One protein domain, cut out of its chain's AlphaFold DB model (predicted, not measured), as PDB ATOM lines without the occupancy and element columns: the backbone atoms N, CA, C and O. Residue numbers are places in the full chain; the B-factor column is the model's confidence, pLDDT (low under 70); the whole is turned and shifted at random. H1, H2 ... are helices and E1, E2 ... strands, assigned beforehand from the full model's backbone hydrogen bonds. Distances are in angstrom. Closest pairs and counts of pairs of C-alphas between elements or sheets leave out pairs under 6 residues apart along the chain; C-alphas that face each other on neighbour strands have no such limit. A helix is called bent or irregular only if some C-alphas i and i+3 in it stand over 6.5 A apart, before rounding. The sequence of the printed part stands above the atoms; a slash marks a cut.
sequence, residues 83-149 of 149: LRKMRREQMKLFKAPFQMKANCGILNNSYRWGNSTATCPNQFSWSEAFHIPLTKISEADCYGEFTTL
ATOM      1  N   LEU A  83     157.271 208.099 152.542       96.06
ATOM      2  CA  LEU A  83     156.684 208.219 153.882       96.06
ATOM      3  C   LEU A  83     157.342 207.262 154.887       96.06
ATOM      4  O   LEU A  83     157.649 207.649 156.016       96.06
ATOM      5  N   ARG A  84     157.622 206.019 154.475       96.88
ATOM      6  CA  ARG A  84     158.346 205.047 155.310       96.88
ATOM      7  C   ARG A  84     159.773 205.502 155.602       96.88
ATOM      8  O   ARG A  84     160.218 205.356 156.737       96.88
ATOM      9  N   LYS A  85     160.489 206.049 154.614       96.38
ATOM     10  CA  LYS A  85     161.843 206.592 154.802       96.38
ATOM     11  C   LYS A  85     161.831 207.770 155.771       96.38
ATOM     12  O   LYS A  85     162.584 207.746 156.734       96.38
ATOM     13  N   MET A  86     160.918 208.721 155.580       93.25
ATOM     14  CA  MET A  86     160.733 209.859 156.484       93.25
ATOM     15  C   MET A  86     160.487 209.394 157.925       93.25
ATOM     16  O   MET A  86     161.166 209.855 158.837       93.25
ATOM     17  N   ARG A  87     159.593 208.415 158.132       95.56
ATOM     18  CA  ARG A  87     159.335 207.847 159.465       95.56
ATOM     19  C   ARG A  87     160.576 207.186 160.067       95.56
ATOM     20  O   ARG A  87     160.806 207.324 161.263       95.56
ATOM     21  N   ARG A  88     161.376 206.464 159.274       95.69
ATOM     22  CA  ARG A  88     162.625 205.847 159.757       95.69
ATOM     23  C   ARG A  88     163.623 206.898 160.236       95.69
ATOM     24  O   ARG A  88     164.093 206.778 161.363       95.69
ATOM     25  N   GLU A  89     163.893 207.926 159.433       91.25
ATOM     26  CA  GLU A  89     164.840 208.986 159.813       91.25
ATOM     27  C   GLU A  89     164.326 209.806 161.005       91.25
ATOM     28  O   GLU A  89     165.081 210.075 161.936       91.25
ATOM     29  N   GLN A  90     163.020 210.103 161.058       91.31
ATOM     30  CA  GLN A  90     162.388 210.724 162.227       91.31
ATOM     31  C   GLN A  90     162.634 209.896 163.498       91.31
ATOM     32  O   GLN A  90     163.027 210.434 164.531       91.31
ATOM     33  N   MET A  91     162.423 208.577 163.434       92.94
ATOM     34  CA  MET A  91     162.634 207.696 164.584       92.94
ATOM     35  C   MET A  91     164.098 207.641 165.016       92.94
ATOM     36  O   MET A  91     164.346 207.598 166.217       92.94
ATOM     37  N   LYS A  92     165.058 207.640 164.080       90.38
ATOM     38  CA  LYS A  92     166.486 207.725 164.421       90.38
ATOM     39  C   LYS A  92     166.803 209.021 165.159       90.38
ATOM     40  O   LYS A  92     167.430 208.976 166.208       90.38
ATOM     41  N   LEU A  93     166.303 210.147 164.650       88.50
ATOM     42  CA  LEU A  93     166.531 211.463 165.234       88.50
ATOM     43  C   LEU A  93     166.002 211.561 166.672       88.50
ATOM     44  O   LEU A  93     166.722 211.986 167.568       88.50
ATOM     45  N   PHE A  94     164.763 211.129 166.928       91.38
ATOM     46  CA  PHE A  94     164.204 211.149 168.288       91.38
ATOM     47  C   PHE A  94     164.848 210.124 169.221       91.38
ATOM     48  O   PHE A  94     164.865 210.322 170.437       91.38
ATOM     49  N   LYS A  95     165.437 209.075 168.645       91.69
ATOM     50  CA  LYS A  95     166.334 208.152 169.326       91.69
ATOM     51  C   LYS A  95     167.779 208.679 169.399       91.69
ATOM     52  O   LYS A  95     168.668 207.913 169.695       91.69
ATOM     53  N   ALA A  96     168.102 209.940 169.158       90.06
ATOM     54  CA  ALA A  96     169.412 210.436 169.588       90.06
ATOM     55  C   ALA A  96     169.399 210.711 171.110       90.06
ATOM     56  O   ALA A  96     168.329 211.010 171.663       90.06
ATOM     57  N   PRO A  97     170.552 210.651 171.809       91.69
ATOM     58  CA  PRO A  97     170.660 211.103 173.194       91.69
ATOM     59  C   PRO A  97     170.079 212.508 173.380       91.69
ATOM     60  O   PRO A  97     170.274 213.381 172.533       91.69
ATOM     61  N   PHE A  98     169.392 212.763 174.499       91.25
ATOM     62  CA  PHE A  98     168.748 214.059 174.744       91.25
ATOM     63  C   PHE A  98     169.734 215.226 174.634       91.25
ATOM     64  O   PHE A  98     169.418 216.225 173.996       91.25
ATOM     65  N   GLN A  99     170.938 215.083 175.194       89.06
ATOM     66  CA  GLN A  99     171.969 216.123 175.130       89.06
ATOM     67  C   GLN A  99     172.391 216.431 173.691       89.06
ATOM     68  O   GLN A  99     172.605 217.589 173.350       89.06
ATOM     69  N   MET A 100     172.441 215.417 172.826       87.88
ATOM     70  CA  MET A 100     172.722 215.618 171.409       87.88
ATOM     71  C   MET A 100     171.571 216.372 170.734       87.88
ATOM     72  O   MET A 100     171.806 217.374 170.071       87.88
ATOM     73  N   LYS A 101     170.313 215.970 170.970       89.81
ATOM     74  CA  LYS A 101     169.131 216.679 170.438       89.81
ATOM     75  C   LYS A 101     169.060 218.138 170.911       89.81
ATOM     76  O   LYS A 101     168.735 219.017 170.121       89.81
ATOM     77  N   ALA A 102     169.379 218.391 172.181       88.62
ATOM     78  CA  ALA A 102     169.338 219.714 172.801       88.62
ATOM     79  C   ALA A 102     170.444 220.658 172.307       88.62
ATOM     80  O   ALA A 102     170.212 221.863 172.240       88.62
ATOM     81  N   ASN A 103     171.613 220.119 171.942       83.56
ATOM     82  CA  ASN A 103     172.798 220.918 171.625       83.56
ATOM     83  C   ASN A 103     173.208 220.896 170.144       83.56
ATOM     84  O   ASN A 103     174.104 221.648 169.779       83.56
ATOM     85  N   CYS A 104     172.596 220.077 169.275       73.38
ATOM     86  CA  CYS A 104     173.117 219.873 167.913       73.38
ATOM     87  C   CYS A 104     173.034 221.097 166.989       73.38
ATOM     88  O   CYS A 104     173.509 221.027 165.860       73.38
ATOM     89  N   GLY A 105     172.410 222.206 167.407       67.62
ATOM     90  CA  GLY A 105     172.333 223.439 166.612       67.62
ATOM     91  C   GLY A 105     171.473 223.341 165.346       67.62
ATOM     92  O   GLY A 105     171.209 224.354 164.694       67.62
ATOM     93  N   ILE A 106     170.997 222.141 165.004       67.62
ATOM     94  CA  ILE A 106     170.318 221.848 163.747       67.62
ATOM     95  C   ILE A 106     169.084 222.724 163.583       67.62
ATOM     96  O   ILE A 106     168.278 222.907 164.501       67.62
ATOM     97  N   LEU A 107     168.956 223.268 162.369       62.12
ATOM     98  CA  LEU A 107     167.820 224.075 161.932       62.12
ATOM     99  C   LEU A 107     167.535 225.262 162.868       62.12
ATOM    100  O   LEU A 107     166.379 225.640 163.051       62.12
ATOM    101  N   ASN A 108     168.590 225.883 163.412       69.06
ATOM    102  CA  ASN A 108     168.516 227.021 164.335       69.06
ATOM    103  C   ASN A 108     167.881 226.655 165.688       69.06
ATOM    104  O   ASN A 108     166.891 227.265 166.099       69.06
ATOM    105  N   ASN A 109     168.449 225.651 166.369       76.50
ATOM    106  CA  ASN A 109     167.975 225.158 167.669       76.50
ATOM    107  C   ASN A 109     166.490 224.771 167.630       76.50
ATOM    108  O   ASN A 109     165.685 225.193 168.465       76.50
ATOM    109  N   SER A 110     166.103 224.010 166.604       83.50
ATOM    110  CA  SER A 110     164.693 223.729 166.349       83.50
ATOM    111  C   SER A 110     164.073 222.674 167.258       83.50
ATOM    112  O   SER A 110     162.849 222.503 167.248       83.50
ATOM    113  N   TYR A 111     164.907 221.972 168.025       91.12
ATOM    114  CA  TYR A 111     164.466 220.991 168.997       91.12
ATOM    115  C   TYR A 111     163.796 221.666 170.193       91.12
ATOM    116  O   TYR A 111     164.327 222.605 170.788       91.12
ATOM    117  N   ARG A 112     162.616 221.172 170.557       91.94
ATOM    118  CA  ARG A 112     161.847 221.627 171.713       91.94
ATOM    119  C   ARG A 112     161.262 220.429 172.437       91.94
ATOM    120  O   ARG A 112     160.877 219.442 171.816       91.94
ATOM    121  N   TRP A 113     161.135 220.545 173.747       94.44
ATOM    122  CA  TRP A 113     160.376 219.620 174.575       94.44
ATOM    123  C   TRP A 113     159.558 220.426 175.573       94.44
ATOM    124  O   TRP A 113     159.958 221.524 175.972       94.44
ATOM    125  N   GLY A 114     158.412 219.893 175.980       94.00
ATOM    126  CA  GLY A 114     157.567 220.610 176.918       94.00
ATOM    127  C   GLY A 114     156.979 221.888 176.326       94.00
ATOM    128  O   GLY A 114     156.827 222.061 175.115       94.00
ATOM    129  N   ASN A 115     156.686 222.812 177.229       90.44
ATOM    130  CA  ASN A 115     156.452 224.208 176.909       90.44
ATOM    131  C   ASN A 115     157.304 225.049 177.869       90.44
ATOM    132  O   ASN A 115     156.987 225.142 179.053       90.44
ATOM    133  N   SER A 116     158.395 225.636 177.371       84.38
ATOM    134  CA  SER A 116     159.354 226.379 178.201       84.38
ATOM    135  C   SER A 116     158.775 227.654 178.817       84.38
ATOM    136  O   SER A 116     159.379 228.206 179.733       84.38
ATOM    137  N   THR A 117     157.636 228.140 178.318       89.50
ATOM    138  CA  THR A 117     156.939 229.322 178.845       89.50
ATOM    139  C   THR A 117     155.715 228.966 179.687       89.50
ATOM    140  O   THR A 117     154.995 229.867 180.114       89.50
ATOM    141  N   ALA A 118     155.465 227.676 179.946       92.38
ATOM    142  CA  ALA A 118     154.364 227.250 180.799       92.38
ATOM    143  C   ALA A 118     154.540 227.792 182.224       92.38
ATOM    144  O   ALA A 118     155.599 227.646 182.831       92.38
ATOM    145  N   THR A 119     153.479 228.379 182.773       90.81
ATOM    146  CA  THR A 119     153.441 228.858 184.162       90.81
ATOM    147  C   THR A 119     152.669 227.916 185.083       90.81
ATOM    148  O   THR A 119     152.804 228.001 186.302       90.81
ATOM    149  N   CYS A 120     151.898 226.981 184.521       89.25
ATOM    150  CA  CYS A 120     151.166 225.964 185.267       89.25
ATOM    151  C   CYS A 120     151.139 224.609 184.529       89.25
ATOM    152  O   CYS A 120     151.370 224.559 183.316       89.25
ATOM    153  N   PRO A 121     150.832 223.498 185.227       90.69
ATOM    154  CA  PRO A 121     150.802 222.157 184.637       90.69
ATOM    155  C   PRO A 121     149.883 222.017 183.418       90.69
ATOM    156  O   PRO A 121     150.224 221.308 182.478       90.69
ATOM    157  N   ASN A 122     148.747 222.720 183.399       90.81
ATOM    158  CA  ASN A 122     147.780 222.664 182.298       90.81
ATOM    159  C   ASN A 122     148.314 223.266 180.985       90.81
ATOM    160  O   ASN A 122     147.739 223.021 179.930       90.81
ATOM    161  N   GLN A 123     149.392 224.053 181.040       93.00
ATOM    162  CA  GLN A 123     150.059 224.621 179.864       93.00
ATOM    163  C   GLN A 123     151.255 223.779 179.395       93.00
ATOM    164  O   GLN A 123     151.908 224.137 178.412       93.00
ATOM    165  N   PHE A 124     151.585 222.698 180.109       93.31
ATOM    166  CA  PHE A 124     152.732 221.857 179.803       93.31
ATOM    167  C   PHE A 124     152.383 220.798 178.754       93.31
ATOM    168  O   PHE A 124     151.486 219.981 178.951       93.31
ATOM    169  N   SER A 125     153.142 220.767 177.661       93.75
ATOM    170  CA  SER A 125     152.995 219.751 176.618       93.75
ATOM    171  C   SER A 125     153.829 218.515 176.943       93.75
ATOM    172  O   SER A 125     155.048 218.601 177.048       93.75
ATOM    173  N   TRP A 126     153.218 217.335 177.049       94.38
ATOM    174  CA  TRP A 126     153.968 216.085 177.225       94.38
ATOM    175  C   TRP A 126     154.502 215.558 175.886       94.38
ATOM    176  O   TRP A 126     154.076 214.520 175.382       94.38
ATOM    177  N   SER A 127     155.401 216.316 175.265       94.69
ATOM    178  CA  SER A 127     155.929 216.002 173.939       94.69
ATOM    179  C   SER A 127     157.317 216.592 173.706       94.69
ATOM    180  O   SER A 127     157.769 217.501 174.405       94.69
ATOM    181  N   GLU A 128     157.988 216.061 172.687       94.44
ATOM    182  CA  GLU A 128     159.157 216.656 172.049       94.44
ATOM    183  C   GLU A 128     158.902 216.830 170.550       94.44
ATOM    184  O   GLU A 128     158.093 216.112 169.960       94.44
ATOM    185  N   ALA A 129     159.571 217.803 169.936       93.12
ATOM    186  CA  ALA A 129     159.387 218.148 168.536       93.12
ATOM    187  C   ALA A 129     160.658 218.758 167.937       93.12
ATOM    188  O   ALA A 129     161.399 219.471 168.610       93.12
ATOM    189  N   PHE A 130     160.857 218.531 166.641       89.94
ATOM    190  CA  PHE A 130     161.772 219.307 165.809       89.94
ATOM    191  C   PHE A 130     160.946 220.139 164.837       89.94
ATOM    192  O   PHE A 130     160.058 219.612 164.165       89.94
ATOM    193  N   HIS A 131     161.252 221.428 164.733       86.56
ATOM    194  CA  HIS A 131     160.697 222.274 163.683       86.56
ATOM    195  C   HIS A 131     161.669 222.321 162.496       86.56
ATOM    196  O   HIS A 131     162.814 222.733 162.647       86.56
ATOM    197  N   ILE A 132     161.243 221.887 161.308       82.12
ATOM    198  CA  ILE A 132     162.117 221.822 160.126       82.12
ATOM    199  C   ILE A 132     161.620 222.803 159.060       82.12
ATOM    200  O   ILE A 132     160.720 222.454 158.295       82.12
ATOM    201  N   PRO A 133     162.170 224.034 158.987       79.88
ATOM    202  CA  PRO A 133     161.806 224.976 157.937       79.88
ATOM    203  C   PRO A 133     162.265 224.454 156.574       79.88
ATOM    204  O   PRO A 133     163.461 224.247 156.364       79.88
ATOM    205  N   LEU A 134     161.335 224.285 155.628       79.38
ATOM    206  CA  LEU A 134     161.655 223.780 154.284       79.38
ATOM    207  C   LEU A 134     162.679 224.655 153.549       79.38
ATOM    208  O   LEU A 134     163.511 224.133 152.816       79.38
ATOM    209  N   THR A 135     162.658 225.970 153.789       79.06
ATOM    210  CA  THR A 135     163.605 226.935 153.205       79.06
ATOM    211  C   THR A 135     165.058 226.663 153.575       79.06
ATOM    212  O   THR A 135     165.950 227.087 152.853       79.06
ATOM    213  N   LYS A 136     165.298 225.947 154.675       68.94
ATOM    214  CA  LYS A 136     166.638 225.673 155.191       68.94
ATOM    215  C   LYS A 136     167.184 224.309 154.772       68.94
ATOM    216  O   LYS A 136     168.372 224.061 154.896       68.94
ATOM    217  N   ILE A 137     166.355 223.417 154.229       70.50
ATOM    218  CA  ILE A 137     166.769 222.040 153.893       70.50
ATOM    219  C   ILE A 137     167.836 222.010 152.779       70.50
ATOM    220  O   ILE A 137     168.635 221.078 152.706       70.50
ATOM    221  N   SER A 138     167.884 223.032 151.922       67.94
ATOM    222  CA  SER A 138     168.911 223.164 150.882       67.94
ATOM    223  C   SER A 138     170.240 223.744 151.378       67.94
ATOM    224  O   SER A 138     171.210 223.736 150.624       67.94
ATOM    225  N   GLU A 139     170.307 224.261 152.606       69.44
ATOM    226  CA  GLU A 139     171.525 224.851 153.168       69.44
ATOM    227  C   GLU A 139     172.415 223.745 153.757       69.44
ATOM    228  O   GLU A 139     171.957 222.911 154.539       69.44
ATOM    229  N   ALA A 140     173.701 223.728 153.388       61.38
ATOM    230  CA  ALA A 140     174.650 222.692 153.814       61.38
ATOM    231  C   ALA A 140     174.811 222.611 155.346       61.38
ATOM    232  O   ALA A 140     175.025 221.528 155.891       61.38
ATOM    233  N   ASP A 141     174.609 223.728 156.046       62.06
ATOM    234  CA  ASP A 141     174.702 223.825 157.506       62.06
ATOM    235  C   ASP A 141     173.539 223.118 158.234       62.06
ATOM    236  O   ASP A 141     173.583 222.920 159.449       62.06
ATOM    237  N   CYS A 142     172.490 222.698 157.515       56.53
ATOM    238  CA  CYS A 142     171.291 222.102 158.109       56.53
ATOM    239  C   CYS A 142     171.358 220.590 158.337       56.53
ATOM    240  O   CYS A 142     170.493 220.050 159.029       56.53
ATOM    241  N   TYR A 143     172.369 219.905 157.800       59.03
ATOM    242  CA  TYR A 143     172.550 218.462 158.008       59.03
ATOM    243  C   TYR A 143     173.222 218.141 159.357       59.03
ATOM    244  O   TYR A 143     173.029 217.045 159.886       59.03
ATOM    245  N   GLY A 144     173.930 219.118 159.942       60.00
ATOM    246  CA  GLY A 144     174.529 219.057 161.279       60.00
ATOM    247  C   GLY A 144     175.393 217.820 161.556       60.00
ATOM    248  O   GLY A 144     175.904 217.166 160.648       60.00
ATOM    249  N   GLU A 145     175.540 217.481 162.839       59.38
ATOM    250  CA  GLU A 145     176.330 216.329 163.317       59.38
ATOM    251  C   GLU A 145     175.615 214.969 163.171       59.38
ATOM    252  O   GLU A 145     176.177 213.925 163.500       59.38
ATOM    253  N   PHE A 146     174.385 214.938 162.649       60.31
ATOM    254  CA  PHE A 146     173.615 213.699 162.459       60.31
ATOM    255  C   PHE A 146     173.907 212.978 161.137       60.31
ATOM    256  O   PHE A 146     173.204 212.037 160.770       60.31
ATOM    257  N   THR A 147     174.971 213.362 160.433       55.69
ATOM    258  CA  THR A 147     175.420 212.709 159.192       55.69
ATOM    259  C   THR A 147     175.834 211.243 159.381       55.69
ATOM    260  O   THR A 147     176.040 210.541 158.392       55.69
ATOM    261  N   THR A 148     175.913 210.760 160.628       52.69
ATOM    262  CA  THR A 148     176.310 209.388 160.989       52.69
ATOM    263  C   THR A 148     175.268 208.595 161.806       52.69
ATOM    264  O   THR A 148     175.609 207.529 162.313       52.69
ATOM    265  N   LEU A 149     174.007 209.059 161.913       50.12
ATOM    266  CA  LEU A 149     172.914 208.344 162.621       50.12
ATOM    267  C   LEU A 149     172.439 207.025 161.969       50.12
ATOM    268  O   LEU A 149     172.080 206.994 160.760       50.12
TER     269      LEU A 149
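AT A GLANCE: This is residues 83 to 149 of the 149 residues of the protein "gibberellin 2-beta-dioxygenase 8-like" of Nicotiana tabacum (UniProt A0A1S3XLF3). A small hairpin of two short strands, E1 and E2, lies near the middle, and its long loop reaches out to one end of the elongated outline, with residues 117 to 122 sticking out. Four helices, H1 to H4, are gathered loosely about the strands and toward the other end, and residues 83 to 88 of H1 also stick out. The 67 printed residues have four named helices and two named strands, in the order H1, H2, H3, E1, E2, H4; the sheet's order is E1 - E2, antiparallel. The class is mostly helix, though under half of the residues are in named elements. The whole is only just loose, close to compact, with a radius of gyration of the C-alphas of 13.4 A and spans of 39 by 23 by 23 A.

IN THESE COORDINATES: Strand E1 is residues 111 to 113, 7.1 A from first to last C-alpha, and begins with C-alpha 111 at (164.466, 220.991, 168.997). Strand E2 is residues 128 to 130, 7.3 A. Helix H1, residues 83 to 94, is the longest at 16.5 A, and starts with C-alpha 83 at (156.684, 208.219, 153.882). H2 is residues 98 to 103, 8.6 A, and H3 is residues 106 to 109, 5.6 A. H4, residues 144 to 148, is 9.8 A long and ends with C-alpha 148 at (176.310, 209.388, 160.989); it is irregular, with C-alphas 145 and 148 7.3 A apart.

HOW THE PARTS SIT: E1 and E2 form a hairpin, antiparallel, with 163 degrees between their directions. N 112 and O 129 are 2.9 A apart and N 129 and O 112 are 2.8 A apart, both within hydrogen-bond range. The closest C-alphas of H2 and E1, those of Ala 102 and Tyr 111, are 6.3 A apart. H1 and E2 are near each other, with 5 pairs of C-alphas within 10 A. H1 and H2 are close but not clearly touching, about perpendicular at 89 degrees; their closest C-alphas, those of Phe 94 and Lys 101, are 7.7 A apart. H3 and H4 are close but not clearly touching, with the closest C-alphas, those of Ile 106 and Gly 144, 5.6 A apart. H2 and H4 are apart. Each O i to N i+4 pair is within hydrogen-bond range in H1 and H2, H3 is too short for such a pair, and H4 has 0 of 1, with 0 of 2 O i to N i+3 pairs within range.

THE WHOLE: The C-alphas farthest apart, those of Cys 120 and Ala 140, are 39.4 A apart. The printed part has no cut. The links E1 to E2, 14 residues, and E2 to H4, 13 residues, are long; the other three are tight. The mean pLDDT of the printed part is 82.4, and residues 105 to 108, 136 and 138 to 149 are under 70.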